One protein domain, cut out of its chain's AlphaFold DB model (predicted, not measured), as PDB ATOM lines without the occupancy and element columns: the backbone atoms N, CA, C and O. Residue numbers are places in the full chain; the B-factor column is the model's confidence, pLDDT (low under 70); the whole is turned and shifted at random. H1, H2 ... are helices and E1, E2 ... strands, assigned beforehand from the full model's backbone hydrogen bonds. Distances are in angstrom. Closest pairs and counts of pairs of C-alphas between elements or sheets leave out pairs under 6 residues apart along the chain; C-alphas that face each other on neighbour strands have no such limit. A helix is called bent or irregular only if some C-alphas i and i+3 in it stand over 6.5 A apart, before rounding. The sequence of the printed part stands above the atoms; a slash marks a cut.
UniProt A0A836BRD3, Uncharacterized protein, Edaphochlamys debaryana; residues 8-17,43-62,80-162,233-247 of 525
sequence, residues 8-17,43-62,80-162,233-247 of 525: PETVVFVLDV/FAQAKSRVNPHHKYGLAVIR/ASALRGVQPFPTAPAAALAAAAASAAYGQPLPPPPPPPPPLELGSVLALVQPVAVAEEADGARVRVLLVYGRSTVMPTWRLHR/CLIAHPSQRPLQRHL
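What this domain is: This is residues 8 to 17, 43 to 62, 80 to 162 and 233 to 247 of the 525 residues of an uncharacterized protein of Edaphochlamys debaryana (UniProt A0A836BRD3). A small slab of three parallel strands has the kinked helix H4 over one face, and from one end of it a long arm reaches out to H3, far from the rest. H1 and H2 only graze the sheet. The printed part has 128 residues, with E1, H1, E2, H2, H3, H4 and E3 in that order along the chain; the sheet runs E2 E1 E3, and the class is mixed, helices and strands. The whole is loose, with a radius of gyration of the C-alphas of 19.9 A, and elongated, spanning 64 by 34 by 32 A.

Where its parts are: E1, residues 9 to 16, begins at C-alpha 9 (25.571, 0.815, -7.518) and is 22.0 A long. H1 is residues 43 to 50, E2 residues 55 to 61, 20.3 A, and H2 residues 80 to 85. H3, residues 94 to 105, is 16.4 A long. H4, residues 122 to 138, is 24.1 A long and irregular, C-alphas 128 and 131 being 7.1 A apart, with a kink of 41 degrees near residue 129. E3, residues 142 to 149, 22.3 A, ends at C-alpha 149 (8.886, -1.296, -20.996).

How they stand to each other: E1, the inner strand, is parallel to E2 at 18 degrees, with N 11 and O 55 2.9 A apart, and to E3 at 16 degrees, with N 10 and O 142 2.8 A apart, both within hydrogen-bond range. H4 is on the sheet at a height of 8.9 A, over E1 and E3, and runs along the strands, at 13 degrees to E3 on the local plane; its closest C-alphas to E3 are Ala 133 and Val 143, 5.5 A. H1 grazes the sheet with residues 44 to 48, H2 with residues 80 to 83. H3 is not on the sheet. Each O i to N i+4 pair is within hydrogen-bond range in H1 and H3, against 1 of 2 in H2 and 11 of 13 in H4.

The domain as a whole: The C-alphas farthest apart, Gly 107 and Gly 140, are 64.6 A apart. Cuts leave gaps of 18.7 A from C-alpha 17 to 43, 19.4 A from 62 to 80 and 28.2 A from 162 to 233. The link H3 to H4 is long, 16 residues. Mean pLDDT of the printed part is 91.0; residues 92 to 95, 97 and 160 to 162 are under 70.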
ATOM      1  N   PRO A   8      29.191  -0.066  -4.415       97.12
ATOM      2  CA  PRO A   8      28.023   0.783  -4.581       97.12
ATOM      3  C   PRO A   8      27.551   0.731  -6.039       97.12
ATOM      4  O   PRO A   8      28.346   0.637  -6.974       97.12
ATOM      5  N   GLU A   9      26.238   0.771  -6.214       97.56
ATOM      6  CA  GLU A   9      25.571   0.815  -7.518       97.56
ATOM      7  C   GLU A   9      24.797   2.120  -7.652       97.56
ATOM      8  O   GLU A   9      24.132   2.543  -6.702       97.56
ATOM      9  N   THR A  10      24.809   2.669  -8.857       98.38
ATOM     10  CA  THR A  10      23.901   3.709  -9.314       98.38
ATOM     11  C   THR A  10      22.884   3.072 -10.251       98.38
ATOM     12  O   THR A  10      23.217   2.597 -11.338       98.38
ATOM     13  N   VAL A  11      21.633   3.019  -9.803       98.50
ATOM     14  CA  VAL A  11      20.541   2.347 -10.507       98.50
ATOM     15  C   VAL A  11      19.664   3.393 -11.182       98.50
ATOM     16  O   VAL A  11      19.021   4.200 -10.512       98.50
ATOM     17  N   VAL A  12      19.626   3.381 -12.511       98.56
ATOM     18  CA  VAL A  12      18.780   4.278 -13.300       98.56
ATOM     19  C   VAL A  12      17.536   3.528 -13.751       98.56
ATOM     20  O   VAL A  12      17.613   2.613 -14.569       98.56
ATOM     21  N   PHE A  13      16.382   3.923 -13.224       98.62
ATOM     22  CA  PHE A  13      15.087   3.427 -13.674       98.62
ATOM     23  C   PHE A  13      14.661   4.186 -14.921       98.62
ATOM     24  O   PHE A  13      14.649   5.412 -14.917       98.62
ATOM     25  N   VAL A  14      14.282   3.461 -15.968       98.44
ATOM     26  CA  VAL A  14      13.752   4.028 -17.208       98.44
ATOM     27  C   VAL A  14      12.335   3.505 -17.365       98.44
ATOM     28  O   VAL A  14      12.138   2.326 -17.648       98.44
ATOM     29  N   LEU A  15      11.348   4.360 -17.110       97.88
ATOM     30  CA  LEU A  15       9.946   3.972 -17.022       97.88
ATOM     31  C   LEU A  15       9.178   4.417 -18.266       97.88
ATOM     32  O   LEU A  15       9.063   5.612 -18.536       97.88
ATOM     33  N   ASP A  16       8.632   3.462 -19.010       96.12
ATOM     34  CA  ASP A  16       7.714   3.749 -20.107       96.12
ATOM     35  C   ASP A  16       6.322   4.065 -19.564       96.12
ATOM     36  O   ASP A  16       5.645   3.209 -18.992       96.12
ATOM     37  N   VAL A  17       5.916   5.325 -19.710       95.25
ATOM     38  CA  VAL A  17       4.626   5.824 -19.205       95.25
ATOM     39  C   VAL A  17       3.602   5.978 -20.315       95.25
ATOM     40  O   VAL A  17       2.483   6.419 -20.058       95.25
ATOM     41  N   PHE A  43      12.037  -1.310  -3.962       97.94
ATOM     42  CA  PHE A  43      13.364  -1.698  -4.436       97.94
ATOM     43  C   PHE A  43      14.444  -0.766  -3.884       97.94
ATOM     44  O   PHE A  43      15.427  -1.238  -3.313       97.94
ATOM     45  N   ALA A  44      14.269   0.553  -4.028       98.31
ATOM     46  CA  ALA A  44      15.265   1.531  -3.596       98.31
ATOM     47  C   ALA A  44      15.454   1.501  -2.072       98.31
ATOM     48  O   ALA A  44      16.581   1.494  -1.586       98.31
ATOM     49  N   GLN A  45      14.367   1.385  -1.304       98.38
ATOM     50  CA  GLN A  45      14.455   1.208   0.147       98.38
ATOM     51  C   GLN A  45      15.229  -0.060   0.529       98.38
ATOM     52  O   GLN A  45      16.086  -0.017   1.414       98.38
ATOM     53  N   ALA A  46      14.955  -1.187  -0.133       97.94
ATOM     54  CA  ALA A  46      15.645  -2.444   0.131       97.94
ATOM     55  C   ALA A  46      17.139  -2.355  -0.217       97.94
ATOM     56  O   ALA A  46      17.977  -2.730   0.603       97.94
ATOM     57  N   LYS A  47      17.489  -1.797  -1.382       97.12
ATOM     58  CA  LYS A  47      18.884  -1.576  -1.793       97.12
ATOM     59  C   LYS A  47      19.630  -0.655  -0.829       97.12
ATOM     60  O   LYS A  47      20.720  -1.019  -0.394       97.12
ATOM     61  N   SER A  48      19.039   0.465  -0.411       97.69
ATOM     62  CA  SER A  48      19.678   1.401   0.529       97.69
ATOM     63  C   SER A  48      19.965   0.777   1.897       97.69
ATOM     64  O   SER A  48      20.928   1.169   2.549       97.69
ATOM     65  N   ARG A  49      19.174  -0.216   2.332       97.56
ATOM     66  CA  ARG A  49      19.455  -0.987   3.559       97.56
ATOM     67  C   ARG A  49      20.640  -1.940   3.403       97.56
ATOM     68  O   ARG A  49      21.319  -2.204   4.388       97.56
ATOM     69  N   VAL A  50      20.880  -2.457   2.195       96.25
ATOM     70  CA  VAL A  50      22.049  -3.304   1.897       96.25
ATOM     71  C   VAL A  50      23.319  -2.459   1.850       96.25
ATOM     72  O   VAL A  50      24.335  -2.846   2.419       96.25
ATOM     73  N   ASN A  51      23.266  -1.299   1.192       97.00
ATOM     74  CA  ASN A  51      24.366  -0.342   1.186       97.00
ATOM     75  C   ASN A  51      23.833   1.099   1.040       97.00
ATOM     76  O   ASN A  51      23.229   1.424   0.013       97.00
ATOM     77  N   PRO A  52      24.085   1.990   2.017       97.69
ATOM     78  CA  PRO A  52      23.593   3.367   1.982       97.69
ATOM     79  C   PRO A  52      24.252   4.237   0.899       97.69
ATOM     80  O   PRO A  52      23.777   5.337   0.638       97.69
ATOM     81  N   HIS A  53      25.328   3.767   0.258       97.75
ATOM     82  CA  HIS A  53      26.010   4.468  -0.835       97.75
ATOM     83  C   HIS A  53      25.405   4.195  -2.219       97.75
ATOM     84  O   HIS A  53      25.946   4.665  -3.219       97.75
ATOM     85  N   HIS A  54      24.312   3.432  -2.304       98.19
ATOM     86  CA  HIS A  54      23.557   3.322  -3.547       98.19
ATOM     87  C   HIS A  54      22.933   4.659  -3.944       98.19
ATOM     88  O   HIS A  54      22.425   5.395  -3.098       98.19
ATOM     89  N   LYS A  55      22.937   4.941  -5.247       98.56
ATOM     90  CA  LYS A  55      22.243   6.091  -5.831       98.56
ATOM     91  C   LYS A  55      21.179   5.616  -6.810       98.56
ATOM     92  O   LYS A  55      21.273   4.533  -7.390       98.56
ATOM     93  N   TYR A  56      20.176   6.453  -7.014       98.62
ATOM     94  CA  TYR A  56      19.033   6.172  -7.862       98.62
ATOM     95  C   TYR A  56      18.786   7.338  -8.805       98.62
ATOM     96  O   TYR A  56      18.849   8.492  -8.391       98.62
ATOM     97  N   GLY A  57      18.481   7.030 -10.058       98.44
ATOM     98  CA  GLY A  57      18.004   7.990 -11.044       98.44
ATOM     99  C   GLY A  57      16.675   7.535 -11.626       98.44
ATOM    100  O   GLY A  57      16.396   6.335 -11.670       98.44
ATOM    101  N   LEU A  58      15.866   8.485 -12.085       98.62
ATOM    102  CA  LEU A  58      14.620   8.210 -12.789       98.62
ATOM    103  C   LEU A  58      14.632   8.919 -14.135       98.62
ATOM    104  O   LEU A  58      14.815  10.130 -14.203       98.62
ATOM    105  N   ALA A  59      14.406   8.161 -15.194       98.50
ATOM    106  CA  ALA A  59      14.106   8.659 -16.517       98.50
ATOM    107  C   ALA A  59      12.757   8.096 -16.966       98.50
ATOM    108  O   ALA A  59      12.347   7.006 -16.560       98.50
ATOM    109  N   VAL A  60      12.058   8.847 -17.804       98.00
ATOM    110  CA  VAL A  60      10.737   8.488 -18.307       98.00
ATOM    111  C   VAL A  60      10.733   8.527 -19.825       98.00
ATOM    112  O   VAL A  60      11.299   9.434 -20.438       98.00
ATOM    113  N   ILE A  61      10.088   7.529 -20.426       96.56
ATOM    114  CA  ILE A  61       9.877   7.442 -21.867       96.56
ATOM    115  C   ILE A  61       8.483   7.992 -22.169       96.56
ATOM    116  O   ILE A  61       7.482   7.425 -21.731       96.56
ATOM    117  N   ARG A  62       8.434   9.093 -22.922       93.56
ATOM    118  CA  ARG A  62       7.218   9.643 -23.544       93.56
ATOM    119  C   ARG A  62       7.364   9.498 -25.062       93.56
ATOM    120  O   ARG A  62       7.497   8.375 -25.554       93.56
ATOM    121  N   ALA A  80      11.239   8.602  -4.571       98.12
ATOM    122  CA  ALA A  80       9.789   8.591  -4.370       98.12
ATOM    123  C   ALA A  80       9.147   9.933  -4.743       98.12
ATOM    124  O   ALA A  80       8.074   9.963  -5.341       98.12
ATOM    125  N   SER A  81       9.808  11.046  -4.417       98.12
ATOM    126  CA  SER A  81       9.355  12.383  -4.794       98.12
ATOM    127  C   SER A  81       9.319  12.563  -6.314       98.12
ATOM    128  O   SER A  81       8.325  13.072  -6.829       98.12
ATOM    129  N   ALA A  82      10.346  12.098  -7.032       98.00
ATOM    130  CA  ALA A  82      10.365  12.113  -8.497       98.00
ATOM    131  C   ALA A  82       9.256  11.221  -9.090       98.00
ATOM    132  O   ALA A  82       8.516  11.656  -9.968       98.00
ATOM    133  N   LEU A  83       9.060  10.015  -8.541       98.06
ATOM    134  CA  LEU A  83       8.006   9.090  -8.971       98.06
ATOM    135  C   LEU A  83       6.600   9.687  -8.831       98.06
ATOM    136  O   LEU A  83       5.762   9.448  -9.694       98.06
ATOM    137  N   ARG A  84       6.309  10.491  -7.800       97.56
ATOM    138  CA  ARG A  84       4.983  11.129  -7.653       97.56
ATOM    139  C   ARG A  84       4.630  12.054  -8.822       97.56
ATOM    140  O   ARG A  84       3.456  12.149  -9.168       97.56
ATOM    141  N   GLY A  85       5.626  12.703  -9.429       96.06
ATOM    142  CA  GLY A  85       5.437  13.582 -10.589       96.06
ATOM    143  C   GLY A  85       5.161  12.836 -11.895       96.06
ATOM    144  O   GLY A  85       4.644  13.422 -12.843       96.06
ATOM    145  N   VAL A  86       5.459  11.537 -11.947       97.00
ATOM    146  CA  VAL A  86       5.258  10.730 -13.149       97.00
ATOM    147  C   VAL A  86       3.773  10.456 -13.356       97.00
ATOM    148  O   VAL A  86       3.105   9.920 -12.475       97.00
ATOM    149  N   GLN A  87       3.265  10.787 -14.537       94.88
ATOM    150  CA  GLN A  87       1.882  10.549 -14.942       94.88
ATOM    151  C   GLN A  87       1.849   9.713 -16.224       94.88
ATOM    152  O   GLN A  87       2.810   9.781 -17.000       94.88
ATOM    153  N   PRO A  88       0.770   8.946 -16.470       92.19
ATOM    154  CA  PRO A  88       0.577   8.277 -17.748       92.19
ATOM    155  C   PRO A  88       0.601   9.299 -18.887       92.19
ATOM    156  O   PRO A  88       0.003  10.372 -18.783       92.19
ATOM    157  N   PHE A  89       1.294   8.967 -19.970       90.38
ATOM    158  CA  PHE A  89       1.354   9.795 -21.164       90.38
ATOM    159  C   PHE A  89       0.361   9.259 -22.203       90.38
ATOM    160  O   PHE A  89       0.516   8.122 -22.664       90.38
ATOM    161  N   PRO A  90      -0.674  10.034 -22.565       82.50
ATOM    162  CA  PRO A  90      -1.664   9.595 -23.539       82.50
ATOM    163  C   PRO A  90      -1.032   9.503 -24.937       82.50
ATOM    164  O   PRO A  90      -0.400  10.446 -25.402       82.50
ATOM    165  N   THR A  91      -1.211   8.366 -25.616       71.06
ATOM    166  CA  THR A  91      -0.663   8.092 -26.963       71.06
ATOM    167  C   THR A  91      -1.345   8.861 -28.085       71.06
ATOM    168  O   THR A  91      -0.754   9.079 -29.137       71.06
ATOM    169  N   ALA A  92      -2.576   9.300 -27.859       67.31
ATOM    170  CA  ALA A  92      -3.295  10.237 -28.702       67.31
ATOM    171  C   ALA A  92      -4.030  11.213 -27.779       67.31
ATOM    172  O   ALA A  92      -4.444  10.809 -26.685       67.31
ATOM    173  N   PRO A  93      -4.242  12.479 -28.178       63.81
ATOM    174  CA  PRO A  93      -5.147  13.328 -27.425       63.81
ATOM    175  C   PRO A  93      -6.486  12.592 -27.361       63.81
ATOM    176  O   PRO A  93      -6.995  12.171 -28.398       63.81
ATOM    177  N   ALA A  94      -7.061  12.413 -26.170       64.50
ATOM    178  CA  ALA A  94      -8.363  11.761 -25.998       64.50
ATOM    179  C   ALA A  94      -9.429  12.329 -26.962       64.50
ATOM    180  O   ALA A  94     -10.329  11.618 -27.400       64.50
ATOM    181  N   ALA A  95      -9.256  13.590 -27.375       60.84
ATOM    182  CA  ALA A  95     -10.006  14.253 -28.431       60.84
ATOM    183  C   ALA A  95      -9.984  13.535 -29.797       60.84
ATOM    184  O   ALA A  95     -11.012  13.514 -30.458       60.84
ATOM    185  N   ALA A  96      -8.871  12.934 -30.233       71.25
ATOM    186  CA  ALA A  96      -8.782  12.211 -31.507       71.25
ATOM    187  C   ALA A  96      -9.556  10.883 -31.474       71.25
ATOM    188  O   ALA A  96     -10.285  10.571 -32.413       71.25
ATOM    189  N   LEU A  97      -9.465  10.138 -30.368       69.12
ATOM    190  CA  LEU A  97     -10.267   8.929 -30.146       69.12
ATOM    191  C   LEU A  97     -11.758   9.265 -30.008       69.12
ATOM    192  O   LEU A  97     -12.595   8.624 -30.641       69.12
ATOM    193  N   ALA A  98     -12.092  10.314 -29.249       73.44
ATOM    194  CA  ALA A  98     -13.459  10.809 -29.125       73.44
ATOM    195  C   ALA A  98     -14.015  11.308 -30.471       73.44
ATOM    196  O   ALA A  98     -15.169  11.035 -30.792       73.44
ATOM    197  N   ALA A  99     -13.197  11.978 -31.290       77.19
ATOM    198  CA  ALA A  99     -13.574  12.419 -32.631       77.19
ATOM    199  C   ALA A  99     -13.796  11.239 -33.586       77.19
ATOM    200  O   ALA A  99     -14.745  11.268 -34.370       77.19
ATOM    201  N   ALA A 100     -12.976  10.186 -33.507       77.19
ATOM    202  CA  ALA A 100     -13.177   8.962 -34.282       77.19
ATOM    203  C   ALA A 100     -14.474   8.240 -33.876       77.19
ATOM    204  O   ALA A 100     -15.276   7.888 -34.741       77.19
ATOM    205  N   ALA A 101     -14.728   8.100 -32.569       80.12
ATOM    206  CA  ALA A 101     -15.960   7.511 -32.043       80.12
ATOM    207  C   ALA A 101     -17.209   8.330 -32.421       80.12
ATOM    208  O   ALA A 101     -18.216   7.765 -32.846       80.12
ATOM    209  N   ALA A 102     -17.136   9.661 -32.333       84.25
ATOM    210  CA  ALA A 102     -18.213  10.549 -32.763       84.25
ATOM    211  C   ALA A 102     -18.457  10.447 -34.276       84.25
ATOM    212  O   ALA A 102     -19.601  10.333 -34.708       84.25
ATOM    213  N   SER A 103     -17.400  10.420 -35.092       86.06
ATOM    214  CA  SER A 103     -17.528  10.292 -36.550       86.06
ATOM    215  C   SER A 103     -18.203   8.976 -36.943       86.06
ATOM    216  O   SER A 103     -19.094   8.983 -37.792       86.06
ATOM    217  N   ALA A 104     -17.867   7.876 -36.256       85.44
ATOM    218  CA  ALA A 104     -18.546   6.592 -36.413       85.44
ATOM    219  C   ALA A 104     -20.039   6.668 -36.041       85.44
ATOM    220  O   ALA A 104     -20.878   6.139 -36.767       85.44
ATOM    221  N   ALA A 105     -20.386   7.366 -34.953       89.12
ATOM    222  CA  ALA A 105     -21.774   7.529 -34.513       89.12
ATOM    223  C   ALA A 105     -22.630   8.365 -35.487       89.12
ATOM    224  O   ALA A 105     -23.833   8.130 -35.599       89.12
ATOM    225  N   TYR A 106     -22.024   9.316 -36.205       92.56
ATOM    226  CA  TYR A 106     -22.719  10.207 -37.142       92.56
ATOM    227  C   TYR A 106     -22.585   9.806 -38.620       92.56
ATOM    228  O   TYR A 106     -23.001  10.569 -39.491       92.56
ATOM    229  N   GLY A 107     -21.998   8.641 -38.924       91.19
ATOM    230  CA  GLY A 107     -21.764   8.205 -40.307       91.19
ATOM    231  C   GLY A 107     -20.868   9.158 -41.107       91.19
ATOM    232  O   GLY A 107     -20.930   9.182 -42.335       91.19
ATOM    233  N   GLN A 108     -20.064   9.974 -40.419       91.00
ATOM    234  CA  GLN A 108     -19.069  10.823 -41.060       91.00
ATOM    235  C   GLN A 108     -17.895   9.955 -41.519       91.00
ATOM    236  O   GLN A 108     -17.603   8.939 -40.877       91.00
ATOM    237  N   PRO A 109     -17.195  10.341 -42.602       90.44
ATOM    238  CA  PRO A 109     -15.929   9.717 -42.955       90.44
ATOM    239  C   PRO A 109     -15.037   9.668 -41.713       90.44
ATOM    240  O   PRO A 109     -14.821  10.699 -41.072       90.44
ATOM    241  N   LEU A 110     -14.576   8.469 -41.341       83.25
ATOM    242  CA  LEU A 110     -13.719   8.314 -40.171       83.25
ATOM    243  C   LEU A 110     -12.499   9.231 -40.357       83.25
ATOM    244  O   LEU A 110     -11.868   9.168 -41.421       83.25
ATOM    245  N   PRO A 111     -12.144  10.075 -39.372       80.88
ATOM    246  CA  PRO A 111     -10.880  10.786 -39.427       80.88
ATOM    247  C   PRO A 111      -9.754   9.755 -39.575       80.88
ATOM    248  O   PRO A 111      -9.877   8.642 -39.043       80.88
ATOM    249  N   PRO A 112      -8.672  10.088 -40.301       81.12
ATOM    250  CA  PRO A 112      -7.537   9.186 -40.408       81.12
ATOM    251  C   PRO A 112      -7.087   8.788 -38.994       81.12
ATOM    252  O   PRO A 112      -7.059   9.650 -38.105       81.12
ATOM    253  N   PRO A 113      -6.788   7.499 -38.753       74.31
ATOM    254  CA  PRO A 113      -6.375   7.045 -37.434       74.31
ATOM    255  C   PRO A 113      -5.149   7.845 -36.973       74.31
ATOM    256  O   PRO A 113      -4.303   8.192 -37.806       74.31
ATOM    257  N   PRO A 114      -5.037   8.163 -35.669       75.81
ATOM    258  CA  PRO A 114      -3.862   8.855 -35.161       75.81
ATOM    259  C   PRO A 114      -2.606   8.033 -35.485       75.81
ATOM    260  O   PRO A 114      -2.661   6.798 -35.451       75.81
ATOM    261  N   PRO A 115      -1.478   8.689 -35.816       80.06
ATOM    262  CA  PRO A 115      -0.238   7.972 -36.063       80.06
ATOM    263  C   PRO A 115       0.142   7.161 -34.814       80.06
ATOM    264  O   PRO A 115      -0.072   7.636 -33.693       80.06
ATOM    265  N   PRO A 116       0.693   5.945 -34.976       77.69
ATOM    266  CA  PRO A 116       1.168   5.169 -33.840       77.69
ATOM    267  C   PRO A 116       2.267   5.946 -33.100       77.69
ATOM    268  O   PRO A 116       3.007   6.712 -33.730       77.69
ATOM    269  N   PRO A 117       2.407   5.753 -31.777       83.50
ATOM    270  CA  PRO A 117       3.473   6.401 -31.030       83.50
ATOM    271  C   PRO A 117       4.840   5.986 -31.592       83.50
ATOM    272  O   PRO A 117       5.009   4.838 -32.024       83.50
ATOM    273  N   PRO A 118       5.830   6.893 -31.584       89.81
ATOM    274  CA  PRO A 118       7.148   6.588 -32.114       89.81
ATOM    275  C   PRO A 118       7.772   5.414 -31.345       89.81
ATOM    276  O   PRO A 118       7.580   5.296 -30.127       89.81
ATOM    277  N   PRO A 119       8.526   4.532 -32.020       92.12
ATOM    278  CA  PRO A 119       9.218   3.452 -31.343       92.12
ATOM    279  C   PRO A 119      10.279   4.002 -30.390       92.12
ATOM    280  O   PRO A 119      10.949   4.990 -30.690       92.12
ATOM    281  N   LEU A 120      10.461   3.333 -29.248       94.12
ATOM    282  CA  LEU A 120      11.561   3.637 -28.334       94.12
ATOM    283  C   LEU A 120      12.883   3.399 -29.063       94.12
ATOM    284  O   LEU A 120      13.141   2.283 -29.503       94.12
ATOM    285  N   GLU A 121      13.734   4.413 -29.161       94.56
ATOM    286  CA  GLU A 121      15.104   4.241 -29.638       94.56
ATOM    287  C   GLU A 121      16.003   3.935 -28.430       94.56
ATOM    288  O   GLU A 121      16.236   4.791 -27.576       94.56
ATOM    289  N   LEU A 122      16.462   2.685 -28.310       93.94
ATOM    290  CA  LEU A 122      17.196   2.226 -27.124       93.94
ATOM    291  C   LEU A 122      18.566   2.918 -26.990       93.94
ATOM    292  O   LEU A 122      19.039   3.144 -25.876       93.94
ATOM    293  N   GLY A 123      19.163   3.358 -28.103       93.94
ATOM    294  CA  GLY A 123      20.371   4.181 -28.099       93.94
ATOM    295  C   GLY A 123      20.212   5.504 -27.343       93.94
ATOM    296  O   GLY A 123      21.152   5.944 -26.692       93.94
ATOM    297  N   SER A 124      19.018   6.094 -27.344       94.69
ATOM    298  CA  SER A 124      18.696   7.351 -26.668       94.69
ATOM    299  C   SER A 124      18.672   7.173 -25.152       94.69
ATOM    300  O   SER A 124      19.113   8.059 -24.424       94.69
ATOM    301  N   VAL A 125      18.250   5.998 -24.666       95.94
ATOM    302  CA  VAL A 125      18.384   5.623 -23.248       95.94
ATOM    303  C   VAL A 125      19.859   5.570 -22.859       95.94
ATOM    304  O   VAL A 125      20.258   6.141 -21.846       95.94
ATOM    305  N   LEU A 126      20.689   4.920 -23.675       95.12
ATOM    306  CA  LEU A 126      22.115   4.797 -23.383       95.12
ATOM    307  C   LEU A 126      22.839   6.132 -23.479       95.12
ATOM    308  O   LEU A 126      23.632   6.443 -22.601       95.12
ATOM    309  N   ALA A 127      22.533   6.948 -24.484       94.25
ATOM    310  CA  ALA A 127      23.090   8.287 -24.626       94.25
ATOM    311  C   ALA A 127      22.745   9.174 -23.420       94.25
ATOM    312  O   ALA A 127      23.597   9.930 -22.955       94.25
ATOM    313  N   LEU A 128      21.530   9.041 -22.872       96.00
ATOM    314  CA  LEU A 128      21.103   9.761 -21.673       96.00
ATOM    315  C   LEU A 128      21.884   9.323 -20.421       96.00
ATOM    316  O   LEU A 128      22.247  10.163 -19.595       96.00
ATOM    317  N   VAL A 129      22.137   8.019 -20.270       96.94
ATOM    318  CA  VAL A 129      22.756   7.441 -19.062       96.94
ATOM    319  C   VAL A 129      24.285   7.418 -19.129       96.94
ATOM    320  O   VAL A 129      24.936   7.472 -18.089       96.94
ATOM    321  N   GLN A 130      24.892   7.393 -20.315       95.38
ATOM    322  CA  GLN A 130      26.340   7.237 -20.479       95.38
ATOM    323  C   GLN A 130      27.173   8.291 -19.728       95.38
ATOM    324  O   GLN A 130      28.140   7.896 -19.076       95.38
ATOM    325  N   PRO A 131      26.850   9.601 -19.751       95.94
ATOM    326  CA  PRO A 131      27.632  10.587 -19.004       95.94
ATOM    327  C   PRO A 131      27.614  10.317 -17.496       95.94
ATOM    328  O   PRO A 131      28.635  10.446 -16.824       95.94
ATOM    329  N   VAL A 132      26.460   9.881 -16.981       96.81
ATOM    330  CA  VAL A 132      26.295   9.470 -15.583       96.81
ATOM    331  C   VAL A 132      27.109   8.213 -15.297       96.81
ATOM    332  O   VAL A 132      27.766   8.132 -14.266       96.81
ATOM    333  N   ALA A 133      27.113   7.258 -16.226       96.06
ATOM    334  CA  ALA A 133      27.889   6.036 -16.106       96.06
ATOM    335  C   ALA A 133      29.384   6.304 -15.956       96.06
ATOM    336  O   ALA A 133      29.999   5.824 -15.010       96.06
ATOM    337  N   VAL A 134      29.943   7.137 -16.834       95.62
ATOM    338  CA  VAL A 134      31.361   7.512 -16.798       95.62
ATOM    339  C   VAL A 134      31.720   8.209 -15.483       95.62
ATOM    340  O   VAL A 134      32.746   7.887 -14.885       95.62
ATOM    341  N   ALA A 135      30.880   9.139 -15.017       96.56
ATOM    342  CA  ALA A 135      31.119   9.861 -13.769       96.56
ATOM    343  C   ALA A 135      31.074   8.932 -12.543       96.56
ATOM    344  O   ALA A 135      31.984   8.938 -11.720       96.56
ATOM    345  N   GLU A 136      30.050   8.087 -12.441       96.62
ATOM    346  CA  GLU A 136      29.867   7.187 -11.299       96.62
ATOM    347  C   GLU A 136      30.898   6.046 -11.276       96.62
ATOM    348  O   GLU A 136      31.339   5.632 -10.204       96.62
ATOM    349  N   GLU A 137      31.335   5.560 -12.440       94.69
ATOM    350  CA  GLU A 137      32.420   4.578 -12.527       94.69
ATOM    351  C   GLU A 137      33.776   5.163 -12.123       94.69
ATOM    352  O   GLU A 137      34.569   4.460 -11.488       94.69
ATOM    353  N   ALA A 138      34.031   6.443 -12.419       96.19
ATOM    354  CA  ALA A 138      35.215   7.147 -11.925       96.19
ATOM    355  C   ALA A 138      35.225   7.242 -10.387       96.19
ATOM    356  O   ALA A 138      36.286   7.119  -9.773       96.19
ATOM    357  N   ASP A 139      34.044   7.342  -9.770       95.94
ATOM    358  CA  ASP A 139      33.846   7.298  -8.314       95.94
ATOM    359  C   ASP A 139      33.845   5.862  -7.739       95.94
ATOM    360  O   ASP A 139      33.663   5.648  -6.537       95.94
ATOM    361  N   GLY A 140      34.056   4.847  -8.583       95.00
ATOM    362  CA  GLY A 140      34.123   3.440  -8.192       95.00
ATOM    363  C   GLY A 140      32.767   2.748  -8.017       95.00
ATOM    364  O   GLY A 140      32.740   1.576  -7.612       95.00
ATOM    365  N   ALA A 141      31.660   3.424  -8.336       95.88
ATOM    366  CA  ALA A 141      30.327   2.835  -8.372       95.88
ATOM    367  C   ALA A 141      30.069   2.099  -9.697       95.88
ATOM    368  O   ALA A 141      30.727   2.320 -10.708       95.88
ATOM    369  N   ARG A 142      29.114   1.168  -9.696       95.25
ATOM    370  CA  ARG A 142      28.643   0.482 -10.909       95.25
ATOM    371  C   ARG A 142      27.328   1.078 -11.365       95.25
ATOM    372  O   ARG A 142      26.420   1.205 -10.554       95.25
ATOM    373  N   VAL A 143      27.184   1.375 -12.650       97.12
ATOM    374  CA  VAL A 143      25.907   1.866 -13.182       97.12
ATOM    375  C   VAL A 143      25.118   0.727 -13.800       97.12
ATOM    376  O   VAL A 143      25.681  -0.121 -14.483       97.12
ATOM    377  N   ARG A 144      23.813   0.697 -13.536       97.44
ATOM    378  CA  ARG A 144      22.871  -0.270 -14.098       97.44
ATOM    379  C   ARG A 144      21.592   0.429 -14.517       97.44
ATOM    380  O   ARG A 144      21.071   1.266 -13.781       97.44
ATOM    381  N   VAL A 145      21.059   0.027 -15.662       98.25
ATOM    382  CA  VAL A 145      19.767   0.488 -16.164       98.25
ATOM    383  C   VAL A 145      18.705  -0.571 -15.886       98.25
ATOM    384  O   VAL A 145      18.896  -1.751 -16.172       98.25
ATOM    385  N   LEU A 146      17.579  -0.141 -15.323       98.44
ATOM    386  CA  LEU A 146      16.366  -0.937 -15.162       98.44
ATOM    387  C   LEU A 146      15.289  -0.366 -16.084       98.44
ATOM    388  O   LEU A 146      14.636   0.620 -15.741       98.44
ATOM    389  N   LEU A 147      15.122  -0.973 -17.256       98.06
ATOM    390  CA  LEU A 147      14.122  -0.573 -18.239       98.06
ATOM    391  C   LEU A 147      12.785  -1.258 -17.943       98.06
ATOM    392  O   LEU A 147      12.658  -2.475 -18.026       98.06
ATOM    393  N   VAL A 148      11.765  -0.471 -17.625       97.12
ATOM    394  CA  VAL A 148      10.383  -0.933 -17.499       97.12
ATOM    395  C   VAL A 148       9.650  -0.552 -18.777       97.12
ATOM    396  O   VAL A 148       9.284   0.609 -18.957       97.12
ATOM    397  N   TYR A 149       9.473  -1.519 -19.674       95.81
ATOM    398  CA  TYR A 149       8.886  -1.296 -20.996       95.81
ATOM    399  C   TYR A 149       7.394  -1.628 -21.000       95.81
ATOM    400  O   TYR A 149       7.006  -2.686 -20.509       95.81
ATOM    401  N   GLY A 150       6.552  -0.727 -21.513       91.69
ATOM    402  CA  GLY A 150       5.094  -0.809 -21.353       91.69
ATOM    403  C   GLY A 150       4.299  -1.013 -22.643       91.69
ATOM    404  O   GLY A 150       3.108  -1.314 -22.561       91.69
ATOM    405  N   ARG A 151       4.918  -0.857 -23.819       89.38
ATOM    406  CA  ARG A 151       4.235  -0.930 -25.123       89.38
ATOM    407  C   ARG A 151       4.264  -2.355 -25.670       89.38
ATOM    408  O   ARG A 151       5.330  -2.893 -25.934       89.38
ATOM    409  N   SER A 152       3.101  -2.961 -25.885       84.25
ATOM    410  CA  SER A 152       3.007  -4.334 -26.409       84.25
ATOM    411  C   SER A 152       2.961  -4.421 -27.940       84.25
ATOM    412  O   SER A 152       3.161  -5.492 -28.501       84.25
ATOM    413  N   THR A 153       2.697  -3.297 -28.611       83.44
ATOM    414  CA  THR A 153       2.380  -3.218 -30.051       83.44
ATOM    415  C   THR A 153       3.373  -2.379 -30.853       83.44
ATOM    416  O   THR A 153       3.192  -2.155 -32.049       83.44
ATOM    417  N   VAL A 154       4.429  -1.888 -30.207       89.19
ATOM    418  CA  VAL A 154       5.426  -1.016 -30.826       89.19
ATOM    419  C   VAL A 154       6.782  -1.659 -30.635       89.19
ATOM    420  O   VAL A 154       7.243  -1.815 -29.511       89.19
ATOM    421  N   MET A 155       7.421  -2.034 -31.738       92.25
ATOM    422  CA  MET A 155       8.761  -2.600 -31.695       92.25
ATOM    423  C   MET A 155       9.759  -1.502 -31.307       92.25
ATOM    424  O   MET A 155       9.787  -0.463 -31.978       92.25
ATOM    425  N   PRO A 156      10.589  -1.679 -30.267       94.56
ATOM    426  CA  PRO A 156      11.686  -0.760 -30.030       94.56
ATOM    427  C   PRO A 156      12.666  -0.789 -31.211       94.56
ATOM    428  O   PRO A 156      12.745  -1.741 -31.985       94.56
ATOM    429  N   THR A 157      13.429   0.281 -31.372       94.56
ATOM    430  CA  THR A 157      14.440   0.397 -32.419       94.56
ATOM    431  C   THR A 157      15.815   0.572 -31.805       94.56
ATOM    432  O   THR A 157      15.980   1.120 -30.714       94.56
ATOM    433  N   TRP A 158      16.824   0.116 -32.538       91.31
ATOM    434  CA  TRP A 158      18.221   0.291 -32.185       91.31
ATOM    435  C   TRP A 158      18.944   0.916 -33.373       91.31
ATOM    436  O   TRP A 158      19.197   0.231 -34.365       91.31
ATOM    437  N   ARG A 159      19.236   2.223 -33.319       82.69
ATOM    438  CA  ARG A 159      19.877   2.941 -34.439       82.69
ATOM    439  C   ARG A 159      21.304   3.384 -34.137       82.69
ATOM    440  O   ARG A 159      22.094   3.515 -35.073       82.69
ATOM    441  N   LEU A 160      21.664   3.594 -32.868       67.69
ATOM    442  CA  LEU A 160      23.036   3.976 -32.531       67.69
ATOM    443  C   LEU A 160      24.041   2.868 -32.877       67.69
ATOM    444  O   LEU A 160      23.848   1.687 -32.566       67.69
ATOM    445  N   HIS A 161      25.153   3.282 -33.495       63.03
ATOM    446  CA  HIS A 161      26.293   2.407 -33.738       63.03
ATOM    447  C   HIS A 161      26.747   1.780 -32.421       63.03
ATOM    448  O   HIS A 161      26.987   2.462 -31.430       63.03
ATOM    449  N   ARG A 162      26.866   0.452 -32.447       63.88
ATOM    450  CA  ARG A 162      27.169  -0.467 -31.338       63.88
ATOM    451  C   ARG A 162      28.482  -0.179 -30.581       63.88
ATOM    452  O   ARG A 162      28.835  -0.932 -29.679       63.88
ATOM    453  N   CYS A 233      13.553  -9.971  -7.476       94.56
ATOM    454  CA  CYS A 233      14.624 -10.675  -8.199       94.56
ATOM    455  C   CYS A 233      15.727  -9.725  -8.694       94.56
ATOM    456  O   CYS A 233      16.893 -10.114  -8.790       94.56
ATOM    457  N   LEU A 234      15.370  -8.473  -8.981       96.62
ATOM    458  CA  LEU A 234      16.282  -7.448  -9.470       96.62
ATOM    459  C   LEU A 234      17.124  -6.794  -8.356       96.62
ATOM    460  O   LEU A 234      18.081  -6.090  -8.684       96.62
ATOM    461  N   ILE A 235      16.834  -7.016  -7.066       96.81
ATOM    462  CA  ILE A 235      17.597  -6.423  -5.944       96.81
ATOM    463  C   ILE A 235      19.047  -6.935  -5.908       96.81
ATOM    464  O   ILE A 235      19.940  -6.248  -5.411       96.81
ATOM    465  N   ALA A 236      19.328  -8.123  -6.442       94.75
ATOM    466  CA  ALA A 236      20.677  -8.682  -6.430       94.75
ATOM    467  C   ALA A 236      21.678  -7.817  -7.227       94.75
ATOM    468  O   ALA A 236      21.348  -7.274  -8.284       94.75
ATOM    469  N   HIS A 237      22.911  -7.691  -6.719       94.56
ATOM    470  CA  HIS A 237      23.976  -6.937  -7.392       94.56
ATOM    471  C   HIS A 237      24.338  -7.608  -8.736       94.56
ATOM    472  O   HIS A 237      24.521  -8.830  -8.760       94.56
ATOM    473  N   PRO A 238      24.501  -6.867  -9.851       92.81
ATOM    474  CA  PRO A 238      24.712  -7.448 -11.186       92.81
ATOM    475  C   PRO A 238      25.923  -8.375 -11.307       92.81
ATOM    476  O   PRO A 238      25.908  -9.303 -12.105       92.81
ATOM    477  N   SER A 239      26.974  -8.140 -10.516       91.12
ATOM    478  CA  SER A 239      28.170  -8.998 -10.484       91.12
ATOM    479  C   SER A 239      28.087 -10.188  -9.518       91.12
ATOM    480  O   SER A 239      29.028 -10.971  -9.453       91.12
ATOM    481  N   GLN A 240      27.034 -10.278  -8.702       91.62
ATOM    482  CA  GLN A 240      26.884 -11.306  -7.660       91.62
ATOM    483  C   GLN A 240      25.639 -12.173  -7.862       91.62
ATOM    484  O   GLN A 240      25.511 -13.225  -7.239       91.62
ATOM    485  N   ARG A 241      24.705 -11.736  -8.709       92.88
ATOM    486  CA  ARG A 241      23.490 -12.486  -9.010       92.88
ATOM    487  C   ARG A 241      23.794 -13.705  -9.893       92.88
ATOM    488  O   ARG A 241      24.713 -13.649 -10.712       92.88
ATOM    489  N   PRO A 242      23.038 -14.805  -9.744       93.69
ATOM    490  CA  PRO A 242      23.157 -15.949 -10.638       93.69
ATOM    491  C   PRO A 242      22.605 -15.616 -12.036       93.69
ATOM    492  O   PRO A 242      22.089 -14.531 -12.281       93.69
ATOM    493  N   LEU A 243      22.692 -16.558 -12.973       94.44
ATOM    494  CA  LEU A 243      21.999 -16.422 -14.256       94.44
ATOM    495  C   LEU A 243      20.480 -16.461 -14.046       94.44
ATOM    496  O   LEU A 243      20.007 -17.176 -13.161       94.44
ATOM    497  N   GLN A 244      19.716 -15.773 -14.900       94.94
ATOM    498  CA  GLN A 244      18.253 -15.724 -14.794       94.94
ATOM    499  C   GLN A 244      17.621 -17.124 -14.754       94.94
ATOM    500  O   GLN A 244      16.759 -17.387 -13.923       94.94
ATOM    501  N   ARG A 245      18.110 -18.062 -15.574       93.19
ATOM    502  CA  ARG A 245      17.656 -19.467 -15.586       93.19
ATOM    503  C   ARG A 245      17.891 -20.237 -14.278       93.19
ATOM    504  O   ARG A 245      17.366 -21.329 -14.112       93.19
ATOM    505  N   HIS A 246      18.711 -19.708 -13.370       94.31
ATOM    506  CA  HIS A 246      18.948 -20.281 -12.042       94.31
ATOM    507  C   HIS A 246      18.111 -19.591 -10.951       94.31
ATOM    508  O   HIS A 246      18.200 -19.976  -9.782       94.31
ATOM    509  N   LEU A 247      17.319 -18.570 -11.297       90.50
ATOM    510  CA  LEU A 247      16.354 -17.991 -10.372       90.50
ATOM    511  C   LEU A 247      15.276 -19.021 -10.052       90.50
ATOM    512  O   LEU A 247      14.753 -19.705 -10.931       90.50
TER     513      LEU A 247